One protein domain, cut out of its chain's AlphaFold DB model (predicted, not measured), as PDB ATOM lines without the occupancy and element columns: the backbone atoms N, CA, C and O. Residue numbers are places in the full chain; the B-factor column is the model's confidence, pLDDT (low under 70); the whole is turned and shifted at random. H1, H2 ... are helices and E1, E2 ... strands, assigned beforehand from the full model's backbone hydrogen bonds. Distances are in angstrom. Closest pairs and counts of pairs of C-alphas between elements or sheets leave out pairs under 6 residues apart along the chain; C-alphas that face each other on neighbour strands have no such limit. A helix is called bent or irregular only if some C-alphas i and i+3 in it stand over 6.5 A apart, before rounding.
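Overview. This is residues 3 to 158 of the 159 residues of an uncharacterized protein of Chlorobaculum sp. 24CR (UniProt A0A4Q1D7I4). A twisted sheet of six strands has helices over one face, and its other face is bare. H1 and H2 cover the part made of E4, E6 and E5, while the long bent helix H4 first crosses E3 with its arm H4a and then runs over E2 with its arm H4b, side by side with H1; the short H3 packs on H1 at the rim. The printed part has 156 residues, with six named strands and four named helices in the order E1 E2 E3 E4 H1 H2 E5 H3 E6 H4. The sheet's order is E1, E2, E3, E4, E6, E5, antiparallel throughout, and the class is mixed, helices and strands. The whole is compact, with a radius of gyration of the C-alphas of 15.0 A and spans of 44 by 33 by 27 A.

Arrangement. Start with E1, residues 3 to 7, an edge strand, which forms a hairpin with E2, residues 14 to 30; look for N 5 and O 16, 2.9 A apart. E2 bends by 160 degrees at residue 26 and forms a hairpin with E3, residues 35 to 45, where N 24 and O 38 are 2.9 A apart. E3 in turn forms a hairpin with E4, residues 51 to 57, with N 41 and O 55 at 3.1 A. E1 to E4 are a meander, each strand the antiparallel neighbour of the one before. Next comes H1, residues 65 to 78, which runs along the strands at a height over the sheet of 8.8 A, over E4 and only just over E6, residues 110 to 117, on which 3 of its C-alphas fall. H2, residues 81 to 89, meets H1 only through their link and lies over E5, residues 93 to 98, the other edge strand. Between E6 and E5 you find N 97 and O 113 at 3.0 A, and between E4 and E6 N 54 and O 114 at 3.0 A. E4, H1, H2 and E5 are a split strand-helix-strand unit, two strands running the same way with E6 between them, and its crossover is right-handed. H3, residues 102 to 107, only grazes the sheet, and H1 touches it with residues 68 to 72 alone; the closest C-alphas of H1 and H3, those of Asn 72 and Ile 105, are 6.3 A apart. H4, residues 127 to 157, was assigned as one helix by its hydrogen bonds but is bent, with C-alphas 137 and 140 7.9 A apart; its arms H4a and H4b are about perpendicular at 88 degrees. H4a runs across the strands, at 66 degrees to E3 on the local plane. H4b, itself irregular with C-alphas 145 and 148 7.3 A apart, lies over E2 on the same face as H1 and H4a. With its residues 145 to 153 alone it touches H1, opposite ways at a shallow tilt of 13 degrees; their closest C-alphas, of Ile 74 and Val 146, are 6.6 A apart. Every O i to N i+4 pair is within hydrogen-bond range in H1, H2, H3 and H4a, and 12 of 14 are in H4b.

Along the chain. Find C-alpha 3 at (-15.648, 3.575, -6.110), where E1 begins. E3 spans 25.6 A from C-alpha 35 to C-alpha 45, and E6 spans 19.8 A. H1 begins at C-alpha 65, (4.678, 22.869, -5.214), and covers 19.9 A. H4a, residues 127 to 137, covers 15.5 A, and H4b, residues 140 to 157, covers 24.6 A and ends at C-alpha 157, (3.879, 13.472, 3.286).

Size, cuts and confidence. The two C-alphas farthest apart, those of Arg 27 and Arg 121, are 45.3 A from each other. The printed part has no cut and no long link. The mean pLDDT of the printed part is 93.4, and no printed residue is under 70.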
ATOM      1  N   GLN A   3     -14.544   2.765  -6.609       95.38
ATOM      2  CA  GLN A   3     -15.648   3.575  -6.110       95.38
ATOM      3  C   GLN A   3     -16.151   4.520  -7.204       95.38
ATOM      4  O   GLN A   3     -15.356   5.206  -7.853       95.38
ATOM      5  N   PHE A   4     -17.471   4.590  -7.388       95.88
ATOM      6  CA  PHE A   4     -18.096   5.476  -8.370       95.88
ATOM      7  C   PHE A   4     -18.639   6.748  -7.729       95.88
ATOM      8  O   PHE A   4     -19.357   6.710  -6.730       95.88
ATOM      9  N   ILE A   5     -18.318   7.886  -8.340       94.44
ATOM     10  CA  ILE A   5     -18.751   9.214  -7.907       94.44
ATOM     11  C   ILE A   5     -19.448   9.910  -9.069       94.44
ATOM     12  O   ILE A   5     -18.928   9.977 -10.181       94.44
ATOM     13  N   TYR A   6     -20.621  10.476  -8.793       94.50
ATOM     14  CA  TYR A   6     -21.452  11.143  -9.789       94.50
ATOM     15  C   TYR A   6     -21.302  12.657  -9.686       94.50
ATOM     16  O   TYR A   6     -21.439  13.248  -8.612       94.50
ATOM     17  N   GLY A   7     -21.033  13.294 -10.822       89.44
ATOM     18  CA  GLY A   7     -20.852  14.737 -10.927       89.44
ATOM     19  C   GLY A   7     -21.796  15.358 -11.947       89.44
ATOM     20  O   GLY A   7     -22.240  14.709 -12.890       89.44
ATOM     21  N   LYS A   8     -22.081  16.653 -11.788       88.56
ATOM     22  CA  LYS A   8     -22.791  17.458 -12.794       88.56
ATOM     23  C   LYS A   8     -22.094  18.807 -13.019       88.56
ATOM     24  O   LYS A   8     -22.650  19.850 -12.670       88.56
ATOM     25  N   PRO A   9     -20.850  18.822 -13.531       81.44
ATOM     26  CA  PRO A   9     -20.189  20.073 -13.888       81.44
ATOM     27  C   PRO A   9     -20.884  20.775 -15.061       81.44
ATOM     28  O   PRO A   9     -21.774  20.234 -15.717       81.44
ATOM     29  N   LYS A  10     -20.412  21.985 -15.387       76.12
ATOM     30  CA  LYS A  10     -20.908  22.790 -16.521       76.12
ATOM     31  C   LYS A  10     -20.876  22.060 -17.879       76.12
ATOM     32  O   LYS A  10     -21.580  22.476 -18.786       76.12
ATOM     33  N   GLY A  11     -20.083  20.992 -18.015       74.56
ATOM     34  CA  GLY A  11     -19.999  20.157 -19.221       74.56
ATOM     35  C   GLY A  11     -21.039  19.031 -19.320       74.56
ATOM     36  O   GLY A  11     -21.011  18.290 -20.296       74.56
ATOM     37  N   GLY A  12     -21.933  18.899 -18.336       88.31
ATOM     38  CA  GLY A  12     -22.943  17.840 -18.266       88.31
ATOM     39  C   GLY A  12     -22.652  16.803 -17.177       88.31
ATOM     40  O   GLY A  12     -21.628  16.900 -16.498       88.31
ATOM     41  N   PRO A  13     -23.564  15.838 -16.965       93.38
ATOM     42  CA  PRO A  13     -23.358  14.760 -16.009       93.38
ATOM     43  C   PRO A  13     -22.139  13.903 -16.367       93.38
ATOM     44  O   PRO A  13     -21.829  13.683 -17.541       93.38
ATOM     45  N   LEU A  14     -21.451  13.417 -15.343       95.31
ATOM     46  CA  LEU A  14     -20.316  12.516 -15.478       95.31
ATOM     47  C   LEU A  14     -20.291  11.490 -14.357       95.31
ATOM     48  O   LEU A  14     -20.893  11.688 -13.297       95.31
ATOM     49  N   VAL A  15     -19.544  10.426 -14.613       96.62
ATOM     50  CA  VAL A  15     -19.202   9.389 -13.648       96.62
ATOM     51  C   VAL A  15     -17.687   9.341 -13.539       96.62
ATOM     52  O   VAL A  15     -16.996   9.270 -14.556       96.62
ATOM     53  N   SER A  16     -17.175   9.371 -12.314       96.88
ATOM     54  CA  SER A  16     -15.769   9.124 -12.016       96.88
ATOM     55  C   SER A  16     -15.623   7.776 -11.322       96.88
ATOM     56  O   SER A  16     -16.367   7.503 -10.385       96.88
ATOM     57  N   GLY A  17     -14.662   6.957 -11.741       97.19
ATOM     58  CA  GLY A  17     -14.293   5.724 -11.047       97.19
ATOM     59  C   GLY A  17     -12.907   5.852 -10.437       97.19
ATOM     60  O   GLY A  17     -11.945   6.181 -11.138       97.19
ATOM     61  N   ARG A  18     -12.818   5.616  -9.130       95.69
ATOM     62  CA  ARG A  18     -11.613   5.836  -8.330       95.69
ATOM     63  C   ARG A  18     -11.154   4.546  -7.672       95.69
ATOM     64  O   ARG A  18     -11.974   3.830  -7.107       95.69
ATOM     65  N   ASP A  19      -9.863   4.260  -7.760       94.81
ATOM     66  CA  ASP A  19      -9.242   3.184  -6.989       94.81
ATOM     67  C   ASP A  19      -8.590   3.804  -5.753       94.81
ATOM     68  O   ASP A  19      -7.770   4.711  -5.890       94.81
ATOM     69  N   GLU A  20      -8.956   3.324  -4.564       92.38
ATOM     70  CA  GLU A  20      -8.404   3.791  -3.285       92.38
ATOM     71  C   GLU A  20      -6.875   3.665  -3.239       92.38
ATOM     72  O   GLU A  20      -6.206   4.469  -2.594       92.38
ATOM     73  N   GLU A  21      -6.306   2.693  -3.963       93.12
ATOM     74  CA  GLU A  21      -4.853   2.531  -4.095       93.12
ATOM     75  C   GLU A  21      -4.180   3.733  -4.773       93.12
ATOM     76  O   GLU A  21      -2.979   3.929  -4.610       93.12
ATOM     77  N   TRP A  22      -4.921   4.527  -5.549       94.50
ATOM     78  CA  TRP A  22      -4.401   5.683  -6.282       94.50
ATOM     79  C   TRP A  22      -4.829   7.026  -5.680       94.50
ATOM     80  O   TRP A  22      -4.685   8.080  -6.314       94.50
ATOM     81  N   GLU A  23      -5.359   6.994  -4.460       93.75
ATOM     82  CA  GLU A  23      -5.749   8.175  -3.712       93.75
ATOM     83  C   GLU A  23      -4.817   8.417  -2.526       93.75
ATOM     84  O   GLU A  23      -4.347   7.506  -1.844       93.75
ATOM     85  N   TRP A  24      -4.575   9.693  -2.255       95.12
ATOM     86  CA  TRP A  24      -3.888  10.141  -1.059       95.12
ATOM     87  C   TRP A  24      -4.519  11.447  -0.583       95.12
ATOM     88  O   TRP A  24      -4.799  12.354  -1.366       95.12
ATOM     89  N   SER A  25      -4.760  11.563   0.715       93.00
ATOM     90  CA  SER A  25      -5.199  12.812   1.332       93.00
ATOM     91  C   SER A  25      -4.781  12.839   2.790       93.00
ATOM     92  O   SER A  25      -4.652  11.789   3.416       93.00
ATOM     93  N   ARG A  26      -4.582  14.038   3.342       91.62
ATOM     94  CA  ARG A  26      -4.276  14.229   4.767       91.62
ATOM     95  C   ARG A  26      -4.997  15.445   5.319       91.62
ATOM     96  O   ARG A  26      -5.364  16.343   4.571       91.62
ATOM     97  N   ARG A  27      -5.149  15.529   6.645       88.69
ATOM     98  CA  ARG A  27      -5.643  16.741   7.345       88.69
ATOM     99  C   ARG A  27      -6.972  17.294   6.782       88.69
ATOM    100  O   ARG A  27      -7.188  18.507   6.776       88.69
ATOM    101  N   GLY A  28      -7.848  16.411   6.292       86.94
ATOM    102  CA  GLY A  28      -9.110  16.789   5.638       86.94
ATOM    103  C   GLY A  28      -8.941  17.471   4.271       86.94
ATOM    104  O   GLY A  28      -9.820  18.216   3.840       86.94
ATOM    105  N   GLY A  29      -7.795  17.287   3.617       90.81
ATOM    106  CA  GLY A  29      -7.516  17.773   2.276       90.81
ATOM    107  C   GLY A  29      -8.353  17.059   1.225       90.81
ATOM    108  O   GLY A  29      -8.523  15.847   1.262       90.81
ATOM    109  N   ASP A  30      -8.882  17.825   0.280       92.44
ATOM    110  CA  ASP A  30      -9.620  17.301  -0.861       92.44
ATOM    111  C   ASP A  30      -9.588  18.309  -2.020       92.44
ATOM    112  O   ASP A  30      -9.078  19.436  -1.911       92.44
ATOM    113  N   TYR A  31     -10.179  17.916  -3.151       90.50
ATOM    114  CA  TYR A  31     -10.260  18.776  -4.324       90.50
ATOM    115  C   TYR A  31     -10.970  20.109  -4.040       90.50
ATOM    116  O   TYR A  31     -10.592  21.129  -4.622       90.50
ATOM    117  N   LYS A  32     -11.988  20.142  -3.173       90.81
ATOM    118  CA  LYS A  32     -12.764  21.351  -2.835       90.81
ATOM    119  C   LYS A  32     -12.010  22.276  -1.880       90.81
ATOM    120  O   LYS A  32     -12.151  23.483  -2.011       90.81
ATOM    121  N   ASN A  33     -11.182  21.729  -0.997       90.56
ATOM    122  CA  ASN A  33     -10.348  22.447  -0.033       90.56
ATOM    123  C   ASN A  33      -9.017  22.912  -0.638       90.56
ATOM    124  O   ASN A  33      -8.263  23.635   0.007       90.56
ATOM    125  N   HIS A  34      -8.734  22.527  -1.888       91.81
ATOM    126  CA  HIS A  34      -7.586  22.971  -2.687       91.81
ATOM    127  C   HIS A  34      -6.201  22.583  -2.140       91.81
ATOM    128  O   HIS A  34      -5.208  23.020  -2.716       91.81
ATOM    129  N   ARG A  35      -6.108  21.754  -1.097       94.56
ATOM    130  CA  ARG A  35      -4.852  21.397  -0.414       94.56
ATOM    131  C   ARG A  35      -4.829  19.931   0.003       94.56
ATOM    132  O   ARG A  35      -5.892  19.333   0.143       94.56
ATOM    133  N   ASP A  36      -3.631  19.412   0.271       93.88
ATOM    134  CA  ASP A  36      -3.419  18.138   0.975       93.88
ATOM    135  C   ASP A  36      -4.160  16.933   0.358       93.88
ATOM    136  O   ASP A  36      -4.664  16.068   1.074       93.88
ATOM    137  N   PHE A  37      -4.237  16.881  -0.976       96.50
ATOM    138  CA  PHE A  37      -4.856  15.776  -1.705       96.50
ATOM    139  C   PHE A  37      -4.051  15.395  -2.947       96.50
ATOM    140  O   PHE A  37      -3.364  16.219  -3.554       96.50
ATOM    141  N   PHE A  38      -4.185  14.143  -3.348       96.56
ATOM    142  CA  PHE A  38      -3.705  13.604  -4.601       96.56
ATOM    143  C   PHE A  38      -4.670  12.504  -5.051       96.56
ATOM    144  O   PHE A  38      -5.128  11.689  -4.252       96.56
ATOM    145  N   THR A  39      -5.044  12.502  -6.322       96.06
ATOM    146  CA  THR A  39      -6.054  11.570  -6.828       96.06
ATOM    147  C   THR A  39      -5.784  11.249  -8.281       96.06
ATOM    148  O   THR A  39      -5.577  12.149  -9.095       96.06
ATOM    149  N   ILE A  40      -5.849   9.968  -8.615       97.12
ATOM    150  CA  ILE A  40      -5.905   9.489  -9.992       97.12
ATOM    151  C   ILE A  40      -7.233   8.774 -10.178       97.12
ATOM    152  O   ILE A  40      -7.631   7.961  -9.346       97.12
ATOM    153  N   HIS A  41      -7.935   9.071 -11.264       97.38
ATOM    154  CA  HIS A  41      -9.220   8.438 -11.526       97.38
ATOM    155  C   HIS A  41      -9.567   8.409 -13.007       97.38
ATOM    156  O   HIS A  41      -9.008   9.141 -13.828       97.38
ATOM    157  N   TRP A  42     -10.541   7.568 -13.322       97.69
ATOM    158  CA  TRP A  42     -11.215   7.546 -14.607       97.69
ATOM    159  C   TRP A  42     -12.430   8.462 -14.586       97.69
ATOM    160  O   TRP A  42     -13.120   8.535 -13.572       97.69
ATOM    161  N   GLU A  43     -12.732   9.114 -15.701       97.25
ATOM    162  CA  GLU A  43     -13.933   9.928 -15.884       97.25
ATOM    163  C   GLU A  43     -14.602   9.597 -17.222       97.25
ATOM    164  O   GLU A  43     -13.949   9.541 -18.261       97.25
ATOM    165  N   VAL A  44     -15.924   9.443 -17.207       96.31
ATOM    166  CA  VAL A  44     -16.760   9.346 -18.407       96.31
ATOM    167  C   VAL A  44     -17.844  10.412 -18.335       96.31
ATOM    168  O   VAL A  44     -18.613  10.479 -17.375       96.31
ATOM    169  N   GLN A  45     -17.943  11.241 -19.375       93.38
ATOM    170  CA  GLN A  45     -19.098  12.123 -19.550       93.38
ATOM    171  C   GLN A  45     -20.267  11.309 -20.095       93.38
ATOM    172  O   GLN A  45     -20.112  10.595 -21.081       93.38
ATOM    173  N   THR A  46     -21.461  11.451 -19.518       88.12
ATOM    174  CA  THR A  46     -22.618  10.636 -19.932       88.12
ATOM    175  C   THR A  46     -23.053  10.907 -21.373       88.12
ATOM    176  O   THR A  46     -23.680  10.059 -21.995       88.12
ATOM    177  N   SER A  47     -22.711  12.077 -21.925       89.38
ATOM    178  CA  SER A  47     -22.921  12.428 -23.337       89.38
ATOM    179  C   SER A  47     -21.937  11.752 -24.297       89.38
ATOM    180  O   SER A  47     -22.150  11.783 -25.507       89.38
ATOM    181  N   LYS A  48     -20.855  11.167 -23.774       90.88
ATOM    182  CA  LYS A  48     -19.796  10.488 -24.524       90.88
ATOM    183  C   LYS A  48     -19.356   9.216 -23.790       90.88
ATOM    184  O   LYS A  48     -18.218   9.141 -23.321       90.88
ATOM    185  N   PRO A  49     -20.247   8.218 -23.668       89.31
ATOM    186  CA  PRO A  49     -20.003   7.040 -22.839       89.31
ATOM    187  C   PRO A  49     -18.812   6.194 -23.310       89.31
ATOM    188  O   PRO A  49     -18.270   5.424 -22.528       89.31
ATOM    189  N   ASN A  50     -18.388   6.352 -24.566       91.69
ATOM    190  CA  ASN A  50     -17.255   5.654 -25.170       91.69
ATOM    191  C   ASN A  50     -15.890   6.333 -24.935       91.69
ATOM    192  O   ASN A  50     -14.868   5.766 -25.317       91.69
ATOM    193  N   GLU A  51     -15.854   7.546 -24.371       95.25
ATOM    194  CA  GLU A  51     -14.617   8.264 -24.044       95.25
ATOM    195  C   GLU A  51     -14.309   8.119 -22.545       95.25
ATOM    196  O   GLU A  51     -14.896   8.825 -21.722       95.25
ATOM    197  N   VAL A  52     -13.352   7.256 -22.193       96.94
ATOM    198  CA  VAL A  52     -12.863   7.098 -20.813       96.94
ATOM    199  C   VAL A  52     -11.604   7.940 -20.626       96.94
ATOM    200  O   VAL A  52     -10.564   7.688 -21.237       96.94
ATOM    201  N   ARG A  53     -11.693   8.981 -19.805       97.44
ATOM    202  CA  ARG A  53     -10.626   9.962 -19.579       97.44
ATOM    203  C   ARG A  53      -9.833   9.607 -18.339       97.44
ATOM    204  O   ARG A  53     -10.418   9.277 -17.313       97.44
ATOM    205  N   PHE A  54      -8.515   9.706 -18.428       97.88
ATOM    206  CA  PHE A  54      -7.633   9.502 -17.289       97.88
ATOM    207  C   PHE A  54      -7.280  10.854 -16.679       97.88
ATOM    208  O   PHE A  54      -6.811  11.743 -17.391       97.88
ATOM    209  N   HIS A  55      -7.492  11.017 -15.379       97.94
ATOM    210  CA  HIS A  55      -7.229  12.262 -14.668       97.94
ATOM    211  C   HIS A  55      -6.209  12.065 -13.557       97.94
ATOM    212  O   HIS A  55      -6.236  11.068 -12.841       97.94
ATOM    213  N   VAL A  56      -5.342  13.064 -13.398       98.00
ATOM    214  CA  VAL A  56      -4.406  13.189 -12.277       98.00
ATOM    215  C   VAL A  56      -4.630  14.547 -11.627       98.00
ATOM    216  O   VAL A  56      -4.574  15.594 -12.289       98.00
ATOM    217  N   GLU A  57      -4.895  14.536 -10.328       97.81
ATOM    218  CA  GLU A  57      -5.304  15.709  -9.574       97.81
ATOM    219  C   GLU A  57      -4.456  15.925  -8.329       97.81
ATOM    220  O   GLU A  57      -4.135  14.997  -7.596       97.81
ATOM    221  N   SER A  58      -4.127  17.188  -8.087       97.81
ATOM    222  CA  SER A  58      -3.415  17.665  -6.902       97.81
ATOM    223  C   SER A  58      -3.712  19.157  -6.711       97.81
ATOM    224  O   SER A  58      -4.255  19.794  -7.626       97.81
ATOM    225  N   PRO A  59      -3.303  19.779  -5.596       97.75
ATOM    226  CA  PRO A  59      -3.208  21.227  -5.493       97.75
ATOM    227  C   PRO A  59      -2.407  21.850  -6.647       97.75
ATOM    228  O   PRO A  59      -1.576  21.210  -7.307       97.75
ATOM    229  N   ILE A  60      -2.681  23.124  -6.916       98.06
ATOM    230  CA  ILE A  60      -1.873  23.918  -7.851       98.06
ATOM    231  C   ILE A  60      -0.497  24.195  -7.235       98.06
ATOM    232  O   ILE A  60      -0.360  24.176  -6.012       98.06
ATOM    233  N   ALA A  61       0.502  24.491  -8.066       97.81
ATOM    234  CA  ALA A  61       1.876  24.691  -7.601       97.81
ATOM    235  C   ALA A  61       2.020  25.852  -6.597       97.81
ATOM    236  O   ALA A  61       2.891  25.807  -5.737       97.81
ATOM    237  N   GLU A  62       1.154  26.867  -6.687       97.88
ATOM    238  CA  GLU A  62       1.098  27.986  -5.734       97.88
ATOM    239  C   GLU A  62       0.680  27.547  -4.322       97.88
ATOM    240  O   GLU A  62       1.114  28.141  -3.341       97.88
ATOM    241  N   VAL A  63      -0.146  26.500  -4.210       97.38
ATOM    242  CA  VAL A  63      -0.631  25.987  -2.920       97.38
ATOM    243  C   VAL A  63       0.305  24.917  -2.367       97.38
ATOM    244  O   VAL A  63       0.639  24.948  -1.187       97.38
ATOM    245  N   ASP A  64       0.728  23.970  -3.206       96.44
ATOM    246  CA  ASP A  64       1.702  22.945  -2.828       96.44
ATOM    247  C   ASP A  64       2.543  22.548  -4.045       96.44
ATOM    248  O   ASP A  64       2.129  21.756  -4.898       96.44
ATOM    249  N   HIS A  65       3.741  23.129  -4.127       96.38
ATOM    250  CA  HIS A  65       4.678  22.869  -5.214       96.38
ATOM    251  C   HIS A  65       5.092  21.397  -5.273       96.38
ATOM    252  O   HIS A  65       5.176  20.834  -6.360       96.38
ATOM    253  N   LYS A  66       5.320  20.749  -4.126       96.00
ATOM    254  CA  LYS A  66       5.846  19.380  -4.088       96.00
ATOM    255  C   LYS A  66       4.801  18.362  -4.542       96.00
ATOM    256  O   LYS A  66       5.108  17.497  -5.362       96.00
ATOM    257  N   LEU A  67       3.551  18.493  -4.089       96.00
ATOM    258  CA  LEU A  67       2.455  17.653  -4.592       96.00
ATOM    259  C   LEU A  67       2.208  17.890  -6.086       96.00
ATOM    260  O   LEU A  67       1.953  16.945  -6.838       96.00
ATOM    261  N   ASN A  68       2.300  19.143  -6.536       97.69
ATOM    262  CA  ASN A  68       2.163  19.461  -7.953       97.69
ATOM    263  C   ASN A  68       3.315  18.888  -8.799       97.69
ATOM    264  O   ASN A  68       3.056  18.403  -9.899       97.69
ATOM    265  N   ASP A  69       4.546  18.854  -8.285       97.31
ATOM    266  CA  ASP A  69       5.684  18.211  -8.955       97.31
ATOM    267  C   ASP A  69       5.470  16.704  -9.113       97.31
ATOM    268  O   ASP A  69       5.769  16.138 -10.166       97.31
ATOM    269  N   ILE A  70       4.915  16.037  -8.096       96.94
ATOM    270  CA  ILE A  70       4.568  14.615  -8.194       96.94
ATOM    271  C   ILE A  70       3.512  14.402  -9.285       96.94
ATOM    272  O   ILE A  70       3.689  13.531 -10.141       96.94
ATOM    273  N   LYS A  71       2.471  15.247  -9.331       97.44
ATOM    274  CA  LYS A  71       1.505  15.243 -10.441       97.44
ATOM    275  C   LYS A  71       2.205  15.426 -11.786       97.44
ATOM    276  O   LYS A  71       1.915  14.678 -12.713       97.44
ATOM    277  N   ASN A  72       3.120  16.387 -11.903       97.31
ATOM    278  CA  ASN A  72       3.849  16.654 -13.142       97.31
ATOM    279  C   ASN A  72       4.645  15.431 -13.617       97.31
ATOM    280  O   ASN A  72       4.590  15.073 -14.795       97.31
ATOM    281  N   ASN A  73       5.318  14.743 -12.696       96.25
ATOM    282  CA  ASN A  73       6.076  13.538 -13.010       96.25
ATOM    283  C   ASN A  73       5.171  12.390 -13.481       96.25
ATOM    284  O   ASN A  73       5.492  11.727 -14.466       96.25
ATOM    285  N   ILE A  74       4.019  12.195 -12.833       96.25
ATOM    286  CA  ILE A  74       3.033  11.187 -13.241       96.25
ATOM    287  C   ILE A  74       2.451  11.522 -14.620       96.25
ATOM    288  O   ILE A  74       2.411  10.662 -15.497       96.25
ATOM    289  N   VAL A  75       2.040  12.772 -14.857       96.81
ATOM    290  CA  VAL A  75       1.537  13.200 -16.174       96.81
ATOM    291  C   VAL A  75       2.601  12.951 -17.245       96.81
ATOM    292  O   VAL A  75       2.303  12.341 -18.270       96.81
ATOM    293  N   SER A  76       3.850  13.334 -16.972       94.56
ATOM    294  CA  SER A  76       4.990  13.116 -17.872       94.56
ATOM    295  C   SER A  76       5.247  11.631 -18.146       94.56
ATOM    296  O   SER A  76       5.627  11.266 -19.256       94.56
ATOM    297  N   ARG A  77       5.004  10.750 -17.169       94.06
ATOM    298  CA  ARG A  77       5.102   9.294 -17.334       94.06
ATOM    299  C   ARG A  77       4.030   8.737 -18.272       94.06
ATOM    300  O   ARG A  77       4.342   7.823 -19.036       94.06
ATOM    301  N   PHE A  78       2.809   9.270 -18.218       93.94
ATOM    302  CA  PHE A  78       1.652   8.784 -18.982       93.94
ATOM    303  C   PHE A  78       1.534   9.325 -20.407       93.94
ATOM    304  O   PHE A  78       0.793   8.763 -21.211       93.94
ATOM    305  N   ILE A  79       2.263  10.390 -20.733       91.31
ATOM    306  CA  ILE A  79       2.381  10.885 -22.113       91.31
ATOM    307  C   ILE A  79       3.491  10.174 -22.908       91.31
ATOM    308  O   ILE A  79       3.711  10.513 -24.068       91.31
ATOM    309  N   ARG A  80       4.205   9.213 -22.301       86.69
ATOM    310  CA  ARG A  80       5.223   8.399 -22.984       86.69
ATOM    311  C   ARG A  80       4.577   7.358 -23.900       86.69
ATOM    312  O   ARG A  80       3.456   6.908 -23.661       86.69
ATOM    313  N   ASP A  81       5.330   6.950 -24.920       85.25
ATOM    314  CA  ASP A  81       4.836   6.064 -25.977       85.25
ATOM    315  C   ASP A  81       4.409   4.678 -25.474       85.25
ATOM    316  O   ASP A  81       3.491   4.094 -26.027       85.25
ATOM    317  N   ASP A  82       4.986   4.155 -24.395       89.31
ATOM    318  CA  ASP A  82       4.702   2.793 -23.925       89.31
ATOM    319  C   ASP A  82       3.252   2.589 -23.448       89.31
ATOM    320  O   ASP A  82       2.650   1.550 -23.723       89.31
ATOM    321  N   ILE A  83       2.655   3.587 -22.787       91.44
ATOM    322  CA  ILE A  83       1.238   3.536 -22.389       91.44
ATOM    323  C   ILE A  83       0.336   3.599 -23.620       91.44
ATOM    324  O   ILE A  83      -0.634   2.846 -23.728       91.44
ATOM    325  N   LYS A  84       0.672   4.477 -24.566       94.44
ATOM    326  CA  LYS A  84      -0.040   4.593 -25.838       94.44
ATOM    327  C   LYS A  84       0.015   3.274 -26.612       94.44
ATOM    328  O   LYS A  84      -1.032   2.793 -27.032       94.44
ATOM    329  N   GLU A  85       1.189   2.662 -26.751       94.38
ATOM    330  CA  GLU A  85       1.351   1.386 -27.453       94.38
ATOM    331  C   GLU A  85       0.577   0.252 -26.772       94.38
ATOM    332  O   GLU A  85      -0.053  -0.552 -27.460       94.38
ATOM    333  N   ALA A  86       0.532   0.211 -25.435       93.00
ATOM    334  CA  ALA A  86      -0.294  -0.754 -24.710       93.00
ATOM    335  C   ALA A  86      -1.794  -0.583 -25.017       93.00
ATOM    336  O   ALA A  86      -2.497  -1.570 -25.236       93.00
ATOM    337  N   ILE A  87      -2.279   0.664 -25.076       94.62
ATOM    338  CA  ILE A  87      -3.679   0.988 -25.395       94.62
ATOM    339  C   ILE A  87      -4.019   0.605 -26.842       94.62
ATOM    340  O   ILE A  87      -5.042  -0.039 -27.087       94.62
ATOM    341  N   LEU A  88      -3.145   0.948 -27.793       94.94
ATOM    342  CA  LEU A  88      -3.328   0.629 -29.211       94.94
ATOM    343  C   LEU A  88      -3.259  -0.882 -29.475       94.94
ATOM    344  O   LEU A  88      -4.091  -1.413 -30.210       94.94
ATOM    345  N   SER A  89      -2.326  -1.592 -28.833       94.56
ATOM    346  CA  SER A  89      -2.162  -3.051 -28.967       94.56
ATOM    347  C   SER A  89      -3.355  -3.830 -28.411       94.56
ATOM    348  O   SER A  89      -3.717  -4.880 -28.934       94.56
ATOM    349  N   ALA A  90      -4.006  -3.291 -27.379       92.69
ATOM    350  CA  ALA A  90      -5.266  -3.803 -26.848       92.69
ATOM    351  C   ALA A  90      -6.470  -3.517 -27.765       92.69
ATOM    352  O   ALA A  90      -7.588  -3.963 -27.503       92.69
ATOM    353  N   GLY A  91      -6.251  -2.777 -28.854       93.75
ATOM    354  CA  GLY A  91      -7.270  -2.472 -29.835       93.75
ATOM    355  C   GLY A  91      -8.200  -1.333 -29.422       93.75
ATOM    356  O   GLY A  91      -9.309  -1.258 -29.949       93.75
ATOM    357  N   PHE A  92      -7.788  -0.471 -28.498       95.50
ATOM    358  CA  PHE A  92      -8.493   0.774 -28.214       95.50
ATOM    359  C   PHE A  92      -7.877   1.933 -28.998       95.50
ATOM    360  O   PHE A  92      -6.743   1.868 -29.467       95.50
ATOM    361  N   GLU A  93      -8.624   3.023 -29.121       95.62
ATOM    362  CA  GLU A  93      -8.100   4.277 -29.649       95.62
ATOM    363  C   GLU A  93      -7.486   5.112 -28.515       95.62
ATOM    364  O   GLU A  93      -8.056   5.236 -27.430       95.62
ATOM    365  N   TYR A  94      -6.335   5.732 -28.782       96.19
ATOM    366  CA  TYR A  94      -5.664   6.651 -27.861       96.19
ATOM    367  C   TYR A  94      -5.807   8.090 -28.352       96.19
ATOM    368  O   TYR A  94      -5.513   8.390 -29.513       96.19
ATOM    369  N   LYS A  95      -6.179   9.009 -27.458       96.62
ATOM    370  CA  LYS A  95      -6.048  10.448 -27.709       96.62
ATOM    371  C   LYS A  95      -5.306  11.121 -26.574       96.62
ATOM    372  O   LYS A  95      -5.592  10.885 -25.402       96.62
ATOM    373  N   ILE A  96      -4.393  12.011 -26.952       96.25
ATOM    374  CA  ILE A  96      -3.744  12.906 -26.003       96.25
ATOM    375  C   ILE A  96      -4.806  13.779 -25.324       96.25
ATOM    376  O   ILE A  96      -5.763  14.222 -25.970       96.25
ATOM    377  N   GLY A  97      -4.665  13.973 -24.017       96.00
ATOM    378  CA  GLY A  97      -5.636  14.716 -23.229       96.00
ATOM    379  C   GLY A  97      -5.345  16.217 -23.195       96.00
ATOM    380  O   GLY A  97      -4.786  16.805 -24.126       96.00
ATOM    381  N   TYR A  98      -5.743  16.863 -22.103       95.56
ATOM    382  CA  TYR A  98      -5.675  18.309 -21.928       95.56
ATOM    383  C   TYR A  98      -4.867  18.720 -20.699       95.56
ATOM    384  O   TYR A  98      -4.791  18.017 -19.695       95.56
ATOM    385  N   ARG A  99      -4.339  19.952 -20.753       96.19
ATOM    386  CA  ARG A  99      -3.570  20.599 -19.670       96.19
ATOM    387  C   ARG A  99      -2.242  19.908 -19.341       96.19
ATOM    388  O   ARG A  99      -1.737  20.064 -18.241       96.19
ATOM    389  N   ILE A 100      -1.656  19.230 -20.320       96.75
ATOM    390  CA  ILE A 100      -0.427  18.438 -20.168       96.75
ATOM    391  C   ILE A 100       0.879  19.238 -20.283       96.75
ATOM    392  O   ILE A 100       1.945  18.696 -20.032       96.75
ATOM    393  N   SER A 101       0.831  20.514 -20.686       96.56
ATOM    394  CA  SER A 101       2.038  21.354 -20.666       96.56
ATOM    395  C   SER A 101       2.420  21.694 -19.227       96.56
ATOM    396  O   SER A 101       1.530  21.894 -18.399       96.56
ATOM    397  N   GLU A 102       3.711  21.857 -18.933       96.00
ATOM    398  CA  GLU A 102       4.182  22.190 -17.578       96.00
ATOM    399  C   GLU A 102       3.452  23.416 -17.000       96.00
ATOM    400  O   GLU A 102       2.947  23.395 -15.876       96.00
ATOM    401  N   LYS A 103       3.295  24.473 -17.809       97.31
ATOM    402  CA  LYS A 103       2.556  25.684 -17.426       97.31
ATOM    403  C   LYS A 103       1.106  25.381 -17.038       97.31
ATOM    404  O   LYS A 103       0.574  25.989 -16.110       97.31
ATOM    405  N   CYS A 104       0.445  24.471 -17.754       97.69
ATOM    406  CA  CYS A 104      -0.909  24.050 -17.420       97.69
ATOM    407  C   CYS A 104      -0.938  23.209 -16.137       97.69
ATOM    408  O   CYS A 104      -1.748  23.505 -15.260       97.69
ATOM    409  N   ILE A 105      -0.050  22.228 -15.990       97.50
ATOM    410  CA  ILE A 105       0.007  21.342 -14.815       97.50
ATOM    411  C   ILE A 105       0.202  22.153 -13.525       97.50
ATOM    412  O   ILE A 105      -0.507  21.936 -12.535       97.50
ATOM    413  N   ARG A 106       1.092  23.153 -13.564       97.69
ATOM    414  CA  ARG A 106       1.340  24.068 -12.438       97.69
ATOM    415  C   ARG A 106       0.111  24.898 -12.065       97.69
ATOM    416  O   ARG A 106      -0.124  25.148 -10.884       97.69
ATOM    417  N   ARG A 107      -0.691  25.306 -13.056       97.69
ATOM    418  CA  ARG A 107      -1.843  26.209 -12.880       97.69
ATOM    419  C   ARG A 107      -3.155  25.499 -12.544       97.69
ATOM    420  O   ARG A 107      -4.032  26.111 -11.941       97.69
ATOM    421  N   TYR A 108      -3.340  24.253 -12.968       97.81
ATOM    422  CA  TYR A 108      -4.616  23.547 -12.834       97.81
ATOM    423  C   TYR A 108      -4.526  22.403 -11.832       97.81
ATOM    424  O   TYR A 108      -3.540  21.674 -11.785       97.81
ATOM    425  N   LYS A 109      -5.594  22.214 -11.048       97.12
ATOM    426  CA  LYS A 109      -5.686  21.082 -10.118       97.12
ATOM    427  C   LYS A 109      -5.751  19.754 -10.865       97.12
ATOM    428  O   LYS A 109      -4.953  18.867 -10.589       97.12
ATOM    429  N   SER A 110      -6.639  19.682 -11.855       97.06
ATOM    430  CA  SER A 110      -6.893  18.500 -12.677       97.06
ATOM    431  C   SER A 110      -6.200  18.594 -14.034       97.06
ATOM    432  O   SER A 110      -6.390  19.583 -14.763       97.06
ATOM    433  N   THR A 111      -5.429  17.559 -14.357       98.19
ATOM    434  CA  THR A 111      -4.798  17.334 -15.662       98.19
ATOM    435  C   THR A 111      -5.325  16.035 -16.248       98.19
ATOM    436  O   THR A 111      -5.481  15.061 -15.518       98.19
ATOM    437  N   GLU A 112      -5.574  16.020 -17.554       97.69
ATOM    438  CA  GLU A 112      -5.991  14.830 -18.291       97.69
ATOM    439  C   GLU A 112      -4.827  14.417 -19.202       97.69
ATOM    440  O   GLU A 112      -4.655  15.036 -20.251       97.69
ATOM    441  N   PRO A 113      -3.974  13.444 -18.832       97.31
ATOM    442  CA  PRO A 113      -2.851  13.045 -19.682       97.31
ATOM    443  C   PRO A 113      -3.312  12.464 -21.022       97.31
ATOM    444  O   PRO A 113      -2.763  12.795 -22.073       97.31
ATOM    445  N   PHE A 114      -4.346  11.627 -20.988       97.50
ATOM    446  CA  PHE A 114      -4.904  10.960 -22.156       97.50
ATOM    447  C   PHE A 114      -6.355  10.548 -21.916       97.50
ATOM    448  O   PHE A 114      -6.862  10.552 -20.790       97.50
ATOM    449  N   ARG A 115      -7.004  10.121 -22.995       97.06
ATOM    450  CA  ARG A 115      -8.266   9.389 -22.955       97.06
ATOM    451  C   ARG A 115      -8.215   8.185 -23.877       97.06
ATOM    452  O   ARG A 115      -7.547   8.205 -24.914       97.06
ATOM    453  N   ILE A 116      -8.964   7.167 -23.492       97.12
ATOM    454  CA  ILE A 116      -9.167   5.943 -24.248       97.12
ATOM    455  C   ILE A 116     -10.539   6.034 -24.904       97.12
ATOM    456  O   ILE A 116     -11.535   6.349 -24.249       97.12
ATOM    457  N   ILE A 117     -10.584   5.779 -26.206       96.06
ATOM    458  CA  ILE A 117     -11.831   5.683 -26.956       96.06
ATOM    459  C   ILE A 117     -12.109   4.211 -27.213       96.06
ATOM    460  O   ILE A 117     -11.297   3.491 -27.800       96.06
ATOM    461  N   MET A 118     -13.276   3.773 -26.756       92.88
ATOM    462  CA  MET A 118     -13.766   2.426 -26.998       92.88
ATOM    463  C   MET A 118     -14.307   2.343 -28.431       92.88
ATOM    464  O   MET A 118     -15.233   3.090 -28.764       92.88
ATOM    465  N   PRO A 119     -13.743   1.484 -29.302       87.88
ATOM    466  CA  PRO A 119     -14.264   1.314 -30.651       87.88
ATOM    467  C   PRO A 119     -15.635   0.633 -30.636       87.88
ATOM    468  O   PRO A 119     -15.927  -0.168 -29.753       87.88
ATOM    469  N   ASN A 120     -16.424   0.867 -31.688       79.31
ATOM    470  CA  ASN A 120     -17.804   0.373 -31.840       79.31
ATOM    471  C   ASN A 120     -17.973  -1.157 -31.759       79.31
ATOM    472  O   ASN A 120     -19.095  -1.638 -31.680       79.31
ATOM    473  N   ARG A 121     -16.878  -1.927 -31.830       75.00
ATOM    474  CA  ARG A 121     -16.896  -3.389 -31.651       75.00
ATOM    475  C   ARG A 121     -17.056  -3.827 -30.195       75.00
ATOM    476  O   ARG A 121     -17.312  -4.999 -29.955       75.00
ATOM    477  N   PHE A 122     -16.821  -2.926 -29.243       70.94
ATOM    478  CA  PHE A 122     -17.196  -3.150 -27.857       70.94
ATOM    479  C   PHE A 122     -18.620  -2.642 -27.685       70.94
ATOM    480  O   PHE A 122     -18.912  -1.502 -28.051       70.94
ATOM    481  N   ASP A 123     -19.490  -3.482 -27.129       75.19
ATOM    482  CA  ASP A 123     -20.823  -3.043 -26.743       75.19
ATOM    483  C   ASP A 123     -20.676  -1.886 -25.755       75.19
ATOM    484  O   ASP A 123     -20.013  -2.013 -24.725       75.19
ATOM    485  N   LEU A 124     -21.250  -0.729 -26.090       73.50
ATOM    486  CA  LEU A 124     -21.237   0.412 -25.185       73.50
ATOM    487  C   LEU A 124     -22.117   0.078 -23.985       73.50
ATOM    488  O   LEU A 124     -23.340  -0.018 -24.104       73.50
ATOM    489  N   LEU A 125     -21.484  -0.089 -22.828       80.69
ATOM    490  CA  LEU A 125     -22.174  -0.315 -21.568       80.69
ATOM    491  C   LEU A 125     -22.474   1.030 -20.885       80.69
ATOM    492  O   LEU A 125     -22.274   2.111 -21.452       80.69
ATOM    493  N   SER A 126     -22.967   0.970 -19.645       90.00
ATOM    494  CA  SER A 126     -23.065   2.161 -18.802       90.00
ATOM    495  C   SER A 126     -21.681   2.779 -18.558       90.00
ATOM    496  O   SER A 126     -20.648   2.124 -18.713       90.00
ATOM    497  N   ALA A 127     -21.648   4.048 -18.149       92.12
ATOM    498  CA  ALA A 127     -20.399   4.746 -17.855       92.12
ATOM    499  C   ALA A 127     -19.556   4.014 -16.793       92.12
ATOM    500  O   ALA A 127     -18.344   3.901 -16.955       92.12
ATOM    501  N   GLU A 128     -20.193   3.466 -15.751       93.62
ATOM    502  CA  GLU A 128     -19.530   2.643 -14.731       93.62
ATOM    503  C   GLU A 128     -18.883   1.415 -15.363       93.62
ATOM    504  O   GLU A 128     -17.699   1.174 -15.165       93.62
ATOM    505  N   LYS A 129     -19.635   0.671 -16.178       92.44
ATOM    506  CA  LYS A 129     -19.161  -0.567 -16.801       92.44
ATOM    507  C   LYS A 129     -18.009  -0.330 -17.778       92.44
ATOM    508  O   LYS A 129     -17.068  -1.118 -17.803       92.44
ATOM    509  N   ASN A 130     -18.042   0.771 -18.526       93.69
ATOM    510  CA  ASN A 130     -16.933   1.159 -19.398       93.69
ATOM    511  C   ASN A 130     -15.681   1.516 -18.580       93.69
ATOM    512  O   ASN A 130     -14.573   1.123 -18.949       93.69
ATOM    513  N   ILE A 131     -15.845   2.205 -17.444       95.81
ATOM    514  CA  ILE A 131     -14.739   2.472 -16.516       95.81
ATOM    515  C   ILE A 131     -14.200   1.172 -15.912       95.81
ATOM    516  O   ILE A 131     -12.987   0.999 -15.901       95.81
ATOM    517  N   GLU A 132     -15.058   0.261 -15.444       94.81
ATOM    518  CA  GLU A 132     -14.642  -1.046 -14.908       94.81
ATOM    519  C   GLU A 132     -13.837  -1.822 -15.943       94.81
ATOM    520  O   GLU A 132     -12.739  -2.280 -15.646       94.81
ATOM    521  N   GLN A 133     -14.337  -1.911 -17.176       93.12
ATOM    522  CA  GLN A 133     -13.656  -2.625 -18.247       93.12
ATOM    523  C   GLN A 133     -12.269  -2.035 -18.529       93.12
ATOM    524  O   GLN A 133     -11.291  -2.779 -18.584       93.12
ATOM    525  N   ILE A 134     -12.164  -0.713 -18.694       95.06
ATOM    526  CA  ILE A 134     -10.876  -0.046 -18.930       95.06
ATOM    527  C   ILE A 134      -9.948  -0.190 -17.721       95.06
ATOM    528  O   ILE A 134      -8.757  -0.458 -17.891       95.06
ATOM    529  N   HIS A 135     -10.476  -0.038 -16.508       95.56
ATOM    530  CA  HIS A 135      -9.698  -0.177 -15.289       95.56
ATOM    531  C   HIS A 135      -9.139  -1.591 -15.164       95.56
ATOM    532  O   HIS A 135      -7.929  -1.718 -15.081       95.56
ATOM    533  N   GLU A 136      -9.956  -2.640 -15.231       93.81
ATOM    534  CA  GLU A 136      -9.483  -4.027 -15.123       93.81
ATOM    535  C   GLU A 136      -8.456  -4.366 -16.209       93.81
ATOM    536  O   GLU A 136      -7.432  -4.993 -15.934       93.81
ATOM    537  N   PHE A 137      -8.672  -3.882 -17.436       93.81
ATOM    538  CA  PHE A 137      -7.757  -4.140 -18.545       93.81
ATOM    539  C   PHE A 137      -6.377  -3.496 -18.334       93.81
ATOM    540  O   PHE A 137      -5.346  -4.112 -18.608       93.81
ATOM    541  N   PHE A 138      -6.340  -2.256 -17.837       94.56
ATOM    542  CA  PHE A 138      -5.104  -1.480 -17.707       94.56
ATOM    543  C   PHE A 138      -4.586  -1.345 -16.272       94.56
ATOM    544  O   PHE A 138      -3.526  -0.738 -16.090       94.56
ATOM    545  N   LYS A 139      -5.253  -1.926 -15.261       93.69
ATOM    546  CA  LYS A 139      -4.941  -1.726 -13.834       93.69
ATOM    547  C   LYS A 139      -3.471  -1.977 -13.563       93.69
ATOM    548  O   LYS A 139      -2.801  -1.105 -13.027       93.69
ATOM    549  N   ARG A 140      -2.949  -3.133 -13.978       93.12
ATOM    550  CA  ARG A 140      -1.548  -3.508 -13.733       93.12
ATOM    551  C   ARG A 140      -0.564  -2.539 -14.390       93.12
ATOM    552  O   ARG A 140       0.413  -2.144 -13.763       93.12
ATOM    553  N   THR A 141      -0.824  -2.156 -15.639       93.69
ATOM    554  CA  THR A 141       0.032  -1.235 -16.400       93.69
ATOM    555  C   THR A 141       0.056   0.148 -15.756       93.69
ATOM    556  O   THR A 141       1.123   0.727 -15.571       93.69
ATOM    557  N   ILE A 142      -1.112   0.661 -15.366       93.19
ATOM    558  CA  ILE A 142      -1.241   1.967 -14.717       93.19
ATOM    559  C   ILE A 142      -0.649   1.924 -13.315       93.19
ATOM    560  O   ILE A 142       0.154   2.792 -12.999       93.19
ATOM    561  N   HIS A 143      -0.978   0.904 -12.516       94.19
ATOM    562  CA  HIS A 143      -0.459   0.726 -11.161       94.19
ATOM    563  C   HIS A 143       1.073   0.706 -11.168       94.19
ATOM    564  O   HIS A 143       1.688   1.510 -10.481       94.19
ATOM    565  N   SER A 144       1.696  -0.097 -12.035       93.06
ATOM    566  CA  SER A 144       3.160  -0.125 -12.177       93.06
ATOM    567  C   SER A 144       3.753   1.231 -12.589       93.06
ATOM    568  O   SER A 144       4.863   1.574 -12.185       93.06
ATOM    569  N   ALA A 145       3.022   2.031 -13.373       92.56
ATOM    570  CA  ALA A 145       3.462   3.368 -13.758       92.56
ATOM    571  C   ALA A 145       3.323   4.406 -12.628       92.56
ATOM    572  O   ALA A 145       4.095   5.365 -12.614       92.56
ATOM    573  N   VAL A 146       2.368   4.243 -11.703       93.88
ATOM    574  CA  VAL A 146       2.099   5.216 -10.621       93.88
ATOM    575  C   VAL A 146       2.744   4.849  -9.295       93.88
ATOM    576  O   VAL A 146       3.070   5.748  -8.525       93.88
ATOM    577  N   GLU A 147       2.963   3.563  -9.038       95.06
ATOM    578  CA  GLU A 147       3.450   3.025  -7.765       95.06
ATOM    579  C   GLU A 147       4.702   3.746  -7.234       95.06
ATOM    580  O   GLU A 147       4.662   4.187  -6.083       95.06
ATOM    581  N   PRO A 148       5.758   4.014  -8.033       95.25
ATOM    582  CA  PRO A 148       6.929   4.743  -7.531       95.25
ATOM    583  C   PRO A 148       6.592   6.137  -6.983       95.25
ATOM    584  O   PRO A 148       7.232   6.633  -6.057       95.25
ATOM    585  N   TYR A 149       5.574   6.785  -7.546       94.69
ATOM    586  CA  TYR A 149       5.137   8.114  -7.134       94.69
ATOM    587  C   TYR A 149       4.190   8.069  -5.933       94.69
ATOM    588  O   TYR A 149       4.213   8.988  -5.117       94.69
ATOM    589  N   LEU A 150       3.396   7.005  -5.798       92.81
ATOM    590  CA  LEU A 150       2.573   6.754  -4.611       92.81
ATOM    591  C   LEU A 150       3.448   6.449  -3.388       92.81
ATOM    592  O   LEU A 150       3.207   6.994  -2.312       92.81
ATOM    593  N   ILE A 151       4.515   5.662  -3.564       94.12
ATOM    594  CA  ILE A 151       5.534   5.436  -2.529       94.12
ATOM    595  C   ILE A 151       6.156   6.772  -2.113       94.12
ATOM    596  O   ILE A 151       6.174   7.108  -0.931       94.12
ATOM    597  N   ARG A 152       6.563   7.594  -3.086       94.69
ATOM    598  CA  ARG A 152       7.112   8.929  -2.818       94.69
ATOM    599  C   ARG A 152       6.130   9.848  -2.076       94.69
ATOM    600  O   ARG A 152       6.553  10.593  -1.196       94.69
ATOM    601  N   LEU A 153       4.831   9.808  -2.399       93.06
ATOM    602  CA  LEU A 153       3.801  10.549  -1.654       93.06
ATOM    603  C   LEU A 153       3.772  10.123  -0.183       93.06
ATOM    604  O   LEU A 153       3.744  10.972   0.708       93.06
ATOM    605  N   GLN A 154       3.826   8.817   0.071       91.56
ATOM    606  CA  GLN A 154       3.841   8.273   1.423       91.56
ATOM    607  C   GLN A 154       5.096   8.696   2.201       91.56
ATOM    608  O   GLN A 154       4.990   9.078   3.367       91.56
ATOM    609  N   GLU A 155       6.268   8.646   1.566       93.19
ATOM    610  CA  GLU A 155       7.552   9.010   2.175       93.19
ATOM    611  C   GLU A 155       7.649  10.507   2.490       93.19
ATOM    612  O   GLU A 155       8.102  10.885   3.571       93.19
ATOM    613  N   GLU A 156       7.212  11.373   1.572       93.62
ATOM    614  CA  GLU A 156       7.336  12.825   1.741       93.62
ATOM    615  C   GLU A 156       6.242  13.433   2.630       93.62
ATOM    616  O   GLU A 156       6.476  14.464   3.270       93.62
ATOM    617  N   PHE A 157       5.044  12.838   2.666       91.75
ATOM    618  CA  PHE A 157       3.879  13.472   3.286       91.75
ATOM    619  C   PHE A 157       3.169  12.638   4.357       91.75
ATOM    620  O   PHE A 157       2.324  13.205   5.060       91.75
ATOM    621  N   GLY A 158       3.524  11.360   4.521       86.50
ATOM    622  CA  GLY A 158       2.858  10.429   5.436       86.50
ATOM    623  C   GLY A 158       1.462  10.015   4.962       86.50
ATOM    624  O   GLY A 158       1.073  10.304   3.835       86.50
TER     625      GLY A 158